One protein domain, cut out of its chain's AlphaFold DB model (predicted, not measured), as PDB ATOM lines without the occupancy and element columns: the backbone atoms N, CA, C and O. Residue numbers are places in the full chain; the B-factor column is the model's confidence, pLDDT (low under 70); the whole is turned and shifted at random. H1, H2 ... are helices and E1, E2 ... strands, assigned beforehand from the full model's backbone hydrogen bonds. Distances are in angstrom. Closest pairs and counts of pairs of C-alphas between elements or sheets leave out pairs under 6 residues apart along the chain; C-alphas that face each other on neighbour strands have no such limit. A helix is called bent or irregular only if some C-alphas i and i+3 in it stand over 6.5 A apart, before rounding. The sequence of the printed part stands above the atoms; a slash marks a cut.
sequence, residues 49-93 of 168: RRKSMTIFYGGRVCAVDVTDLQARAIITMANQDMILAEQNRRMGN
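AT A GLANCE: This is residues 49 to 93 of the 168 residues of the protein "Tify domain-containing protein" of Brachypodium distachyon (UniProt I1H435). A hairpin of two strands, E1 and E2, and one long helix, H1, make a V: they meet where E2 ends and H1 begins, and from there the hairpin's tip, residues 56 to 61, and the far part of the helix, residues 75 to 93, both stand free. H1 makes most of the length. The printed part has 45 residues, with E1, E2 and H1 in that order; the sheet, E1 - E2, is antiparallel, and the class is mixed, helices and strands. The whole is only just loose, close to extended, with a radius of gyration of the C-alphas of 13.9 A, and it is flat, spanning 43 by 24 by 6 A.

IN THESE COORDINATES: Find C-alpha 51 at (99.377, 97.866, 127.254); there E1 begins, residues 51 to 57, 18.7 A from first to last C-alpha. Then look at residues 60 to 66, which are E2, 17.7 A long. From C-alpha 68 at (103.909, 102.513, 123.854), H1, residues 68 to 93, runs 38.0 A to C-alpha 93 at (136.378, 83.081, 120.489).

HOW THE PARTS SIT: Begin with the hairpin of E1 and E2, whose directions differ by 156 degrees. The C-alphas of Ser 52 and Asp 65 face each other at 4.3 A. Look for N 53 and O 64, 2.8 A apart, and N 62 and O 55, 2.9 A apart, both within hydrogen-bond range. Between E1 and H1 the closest C-alphas, those of Lys 51 and Asp 68, are 7.3 A apart. In H1, which is not bent, every O i to N i+4 pair is within hydrogen-bond range.

THE WHOLE: The two C-alphas farthest apart are those of Arg 49 and Asn 93, at 44.5 A. The printed part has no cut, and both links, E1 to E2 and E2 to H1, are tight. The mean pLDDT of the printed part is 87.1; you will find values under 70 at residue 49 and at residues 91 to 93.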
ATOM      1  N   ARG A  49      97.258 104.863 125.817       68.50
ATOM      2  CA  ARG A  49      97.130 103.461 125.394       68.50
ATOM      3  C   ARG A  49      98.191 102.629 126.108       68.50
ATOM      4  O   ARG A  49      99.230 102.302 125.543       68.50
ATOM      5  N   ARG A  50      97.958 102.384 127.394       80.62
ATOM      6  CA  ARG A  50      98.753 101.497 128.234       80.62
ATOM      7  C   ARG A  50      98.445 100.076 127.791       80.62
ATOM      8  O   ARG A  50      97.282  99.725 127.602       80.62
ATOM      9  N   LYS A  51      99.486  99.287 127.575       85.06
ATOM     10  CA  LYS A  51      99.377  97.866 127.254       85.06
ATOM     11  C   LYS A  51     100.024  97.092 128.385       85.06
ATOM     12  O   LYS A  51     101.123  97.440 128.820       85.06
ATOM     13  N   SER A  52      99.336  96.055 128.838       89.62
ATOM     14  CA  SER A  52      99.908  95.106 129.781       89.62
ATOM     15  C   SER A  52     101.051  94.364 129.088       89.62
ATOM     16  O   SER A  52     100.866  93.764 128.028       89.62
ATOM     17  N   MET A  53     102.247  94.451 129.659       91.81
ATOM     18  CA  MET A  53     103.448  93.765 129.206       91.81
ATOM     19  C   MET A  53     103.887  92.793 130.294       91.81
ATOM     20  O   MET A  53     103.982  93.150 131.467       91.81
ATOM     21  N   THR A  54     104.151  91.548 129.901       95.00
ATOM     22  CA  THR A  54     104.689  90.525 130.802       95.00
ATOM     23  C   THR A  54     106.164  90.326 130.507       95.00
ATOM     24  O   THR A  54     106.536  90.017 129.377       95.00
ATOM     25  N   ILE A  55     106.997  90.505 131.522       92.31
ATOM     26  CA  ILE A  55     108.449  90.398 131.429       92.31
ATOM     27  C   ILE A  55     108.876  89.152 132.198       92.31
ATOM     28  O   ILE A  55     108.572  89.009 133.384       92.31
ATOM     29  N   PHE A  56     109.584  88.262 131.507       93.56
ATOM     30  CA  PHE A  56     110.212  87.078 132.082       93.56
ATOM     31  C   PHE A  56     111.716  87.318 132.120       93.56
ATOM     32  O   PHE A  56     112.349  87.429 131.072       93.56
ATOM     33  N   TYR A  57     112.296  87.412 133.312       87.75
ATOM     34  CA  TYR A  57     113.728  87.648 133.466       87.75
ATOM     35  C   TYR A  57     114.250  86.971 134.733       87.75
ATOM     36  O   TYR A  57     113.658  87.106 135.804       87.75
ATOM     37  N   GLY A  58     115.336  86.200 134.615       88.06
ATOM     38  CA  GLY A  58     115.960  85.515 135.756       88.06
ATOM     39  C   GLY A  58     115.024  84.563 136.517       88.06
ATOM     40  O   GLY A  58     115.089  84.490 137.739       88.06
ATOM     41  N   GLY A  59     114.096  83.894 135.818       93.81
ATOM     42  CA  GLY A  59     113.096  83.001 136.428       93.81
ATOM     43  C   GLY A  59     111.944  83.715 137.148       93.81
ATOM     44  O   GLY A  59     111.068  83.053 137.697       93.81
ATOM     45  N   ARG A  60     111.915  85.052 137.131       92.19
ATOM     46  CA  ARG A  60     110.831  85.870 137.687       92.19
ATOM     47  C   ARG A  60     109.908  86.356 136.575       92.19
ATOM     48  O   ARG A  60     110.354  86.588 135.450       92.19
ATOM     49  N   VAL A  61     108.628  86.510 136.910       95.50
ATOM     50  CA  VAL A  61     107.581  86.991 136.001       95.50
ATOM     51  C   VAL A  61     106.963  88.250 136.586       95.50
ATOM     52  O   VAL A  61     106.442  88.217 137.699       95.50
ATOM     53  N   CYS A  62     106.999  89.343 135.830       91.00
ATOM     54  CA  CYS A  62     106.386  90.611 136.207       91.00
ATOM     55  C   CYS A  62     105.370  91.022 135.140       91.00
ATOM     56  O   CYS A  62     105.718  91.100 133.963       91.00
ATOM     57  N   ALA A  63     104.132  91.314 135.541       94.38
ATOM     58  CA  ALA A  63     103.129  91.931 134.676       94.38
ATOM     59  C   ALA A  63     103.035  93.424 135.012       94.38
ATOM     60  O   ALA A  63     102.797  93.784 136.164       94.38
ATOM     61  N   VAL A  64     103.258  94.289 134.024       93.19
ATOM     62  CA  VAL A  64     103.291  95.743 134.208       93.19
ATOM     63  C   VAL A  64     102.612  96.455 133.046       93.19
ATOM     64  O   VAL A  64     102.769  96.085 131.885       93.19
ATOM     65  N   ASP A  65     101.865  97.510 133.352       93.75
ATOM     66  CA  ASP A  65     101.240  98.353 132.340       93.75
ATOM     67  C   ASP A  65     102.205  99.430 131.860       93.75
ATOM     68  O   ASP A  65     102.442 100.431 132.549       93.75
ATOM     69  N   VAL A  66     102.702  99.254 130.641       89.06
ATOM     70  CA  VAL A  66     103.655 100.162 130.003       89.06
ATOM     71  C   VAL A  66     102.978 101.019 128.944       89.06
ATOM     72  O   VAL A  66     101.995 100.631 128.309       89.06
ATOM     73  N   THR A  67     103.510 102.220 128.740       93.94
ATOM     74  CA  THR A  67     103.147 103.039 127.576       93.94
ATOM     75  C   THR A  67     103.840 102.531 126.313       93.94
ATOM     76  O   THR A  67     104.884 101.885 126.387       93.94
ATOM     77  N   ASP A  68     103.307 102.884 125.143       89.56
ATOM     78  CA  ASP A  68     103.909 102.513 123.854       89.56
ATOM     79  C   ASP A  68     105.362 102.988 123.706       89.56
ATOM     80  O   ASP A  68     106.194 102.270 123.151       89.56
ATOM     81  N   LEU A  69     105.691 104.171 124.234       92.06
ATOM     82  CA  LEU A  69     107.056 104.696 124.198       92.06
ATOM     83  C   LEU A  69     108.004 103.879 125.090       92.06
ATOM     84  O   LEU A  69     109.101 103.533 124.659       92.06
ATOM     85  N   GLN A  70     107.563 103.513 126.297       91.94
ATOM     86  CA  GLN A  70     108.341 102.667 127.211       91.94
ATOM     87  C   GLN A  70     108.535 101.256 126.647       91.94
ATOM     88  O   GLN A  70     109.643 100.733 126.686       91.94
ATOM     89  N   ALA A  71     107.490 100.667 126.061       93.06
ATOM     90  CA  ALA A  71     107.571  99.359 125.417       93.06
ATOM     91  C   ALA A  71     108.607  99.348 124.282       93.06
ATOM     92  O   ALA A  71     109.442  98.448 124.213       93.06
ATOM     93  N   ARG A  72     108.591 100.376 123.422       93.25
ATOM     94  CA  ARG A  72     109.576 100.530 122.342       93.25
ATOM     95  C   ARG A  72     110.995 100.667 122.883       93.25
ATOM     96  O   ARG A  72     111.886 100.004 122.369       93.25
ATOM     97  N   ALA A  73     111.196 101.479 123.919       94.50
ATOM     98  CA  ALA A  73     112.510 101.650 124.533       94.50
ATOM     99  C   ALA A  73     113.063 100.322 125.078       94.50
ATOM    100  O   ALA A  73     114.206  99.980 124.789       94.50
ATOM    101  N   ILE A  74     112.241  99.546 125.794       92.88
ATOM    102  CA  ILE A  74     112.633  98.239 126.348       92.88
ATOM    103  C   ILE A  74     113.077  97.284 125.233       92.88
ATOM    104  O   ILE A  74     114.149  96.691 125.327       92.88
ATOM    105  N   ILE A  75     112.282  97.160 124.166       92.31
ATOM    106  CA  ILE A  75     112.596  96.268 123.039       92.31
ATOM    107  C   ILE A  75     113.892  96.704 122.346       92.31
ATOM    108  O   ILE A  75     114.753  95.872 122.073       92.31
ATOM    109  N   THR A  76     114.050  98.001 122.077       95.19
ATOM    110  CA  THR A  76     115.240  98.525 121.396       95.19
ATOM    111  C   THR A  76     116.511  98.275 122.202       95.19
ATOM    112  O   THR A  76     117.482  97.779 121.635       95.19
ATOM    113  N   MET A  77     116.505  98.570 123.505       93.38
ATOM    114  CA  MET A  77     117.670  98.338 124.367       93.38
ATOM    115  C   MET A  77     118.015  96.848 124.451       93.38
ATOM    116  O   MET A  77     119.170  96.478 124.272       93.38
ATOM    117  N   ALA A  78     117.014  95.977 124.618       90.31
ATOM    118  CA  ALA A  78     117.238  94.532 124.655       90.31
ATOM    119  C   ALA A  78     117.867  94.000 123.352       90.31
ATOM    120  O   ALA A  78     118.774  93.169 123.392       90.31
ATOM    121  N   ASN A  79     117.424  94.504 122.196       91.00
ATOM    122  CA  ASN A  79     117.996  94.128 120.903       91.00
ATOM    123  C   ASN A  79     119.449  94.611 120.754       91.00
ATOM    124  O   ASN A  79     120.282  93.883 120.220       91.00
ATOM    125  N   GLN A  80     119.761  95.823 121.223       92.44
ATOM    126  CA  GLN A  80     121.119  96.377 121.187       92.44
ATOM    127  C   GLN A  80     122.079  95.587 122.080       92.44
ATOM    128  O   GLN A  80     123.150  95.204 121.613       92.44
ATOM    129  N   ASP A  81     121.679  95.278 123.316       87.06
ATOM    130  CA  ASP A  81     122.481  94.485 124.254       87.06
ATOM    131  C   ASP A  81     122.813  93.101 123.687       87.06
ATOM    132  O   ASP A  81     123.945  92.633 123.817       87.06
ATOM    133  N   MET A  82     121.859  92.454 123.009       84.25
ATOM    134  CA  MET A  82     122.106  91.175 122.340       84.25
ATOM    135  C   MET A  82     123.143  91.302 121.222       84.25
ATOM    136  O   MET A  82     124.075  90.502 121.164       84.25
ATOM    137  N   ILE A  83     123.020  92.319 120.367       86.12
ATOM    138  CA  ILE A  83     123.965  92.556 119.268       86.12
ATOM    139  C   ILE A  83     125.370  92.852 119.814       86.12
ATOM    140  O   ILE A  83     126.352  92.296 119.320       86.12
ATOM    141  N   LEU A  84     125.479  93.679 120.857       85.50
ATOM    142  CA  LEU A  84     126.752  93.995 121.512       85.50
ATOM    143  C   LEU A  84     127.370  92.760 122.180       85.50
ATOM    144  O   LEU A  84     128.565  92.502 122.020       85.50
ATOM    145  N   ALA A  85     126.566  91.956 122.879       82.75
ATOM    146  CA  ALA A  85     127.025  90.718 123.498       82.75
ATOM    147  C   ALA A  85     127.503  89.695 122.454       82.75
ATOM    148  O   ALA A  85     128.524  89.036 122.662       82.75
ATOM    149  N   GLU A  86     126.810  89.571 121.320       83.62
ATOM    150  CA  GLU A  86     127.242  88.727 120.204       83.62
ATOM    151  C   GLU A  86     128.542  89.225 119.572       83.62
ATOM    152  O   GLU A  86     129.432  88.420 119.304       83.62
ATOM    153  N   GLN A  87     128.690  90.533 119.361       81.06
ATOM    154  CA  GLN A  87     129.913  91.110 118.805       81.06
ATOM    155  C   GLN A  87     131.113  90.893 119.742       81.06
ATOM    156  O   GLN A  87     132.186  90.500 119.285       81.06
ATOM    157  N   ASN A  88     130.915  91.029 121.057       80.88
ATOM    158  CA  ASN A  88     131.945  90.726 122.050       80.88
ATOM    159  C   ASN A  88     132.304  89.228 122.084       80.88
ATOM    160  O   ASN A  88     133.477  88.875 122.187       80.88
ATOM    161  N   ARG A  89     131.323  88.322 121.936       75.00
ATOM    162  CA  ARG A  89     131.602  86.878 121.812       75.00
ATOM    163  C   ARG A  89     132.356  86.538 120.533       75.00
ATOM    164  O   ARG A  89     133.248  85.698 120.581       75.00
ATOM    165  N   ARG A  90     132.028  87.182 119.409       71.38
ATOM    166  CA  ARG A  90     132.748  86.995 118.140       71.38
ATOM    167  C   ARG A  90     134.217  87.391 118.273       71.38
ATOM    168  O   ARG A  90     135.063  86.643 117.818       71.38
ATOM    169  N   MET A  91     134.514  88.488 118.966       65.38
ATOM    170  CA  MET A  91     135.895  88.931 119.208       65.38
ATOM    171  C   MET A  91     136.647  88.090 120.260       65.38
ATOM    172  O   MET A  91     137.872  88.150 120.328       65.38
ATOM    173  N   GLY A  92     135.944  87.325 121.103       63.53
ATOM    174  CA  GLY A  92     136.541  86.542 122.194       63.53
ATOM    175  C   GLY A  92     136.830  85.068 121.880       63.53
ATOM    176  O   GLY A  92     137.530  84.420 122.656       63.53
ATOM    177  N   ASN A  93     136.304  84.520 120.779       60.03
ATOM    178  CA  ASN A  93     136.378  83.081 120.489       60.03
ATOM    179  C   ASN A  93     137.611  82.658 119.659       60.03
ATOM    180  O   ASN A  93     137.826  81.464 119.468       60.03
TER     181      ASN A  93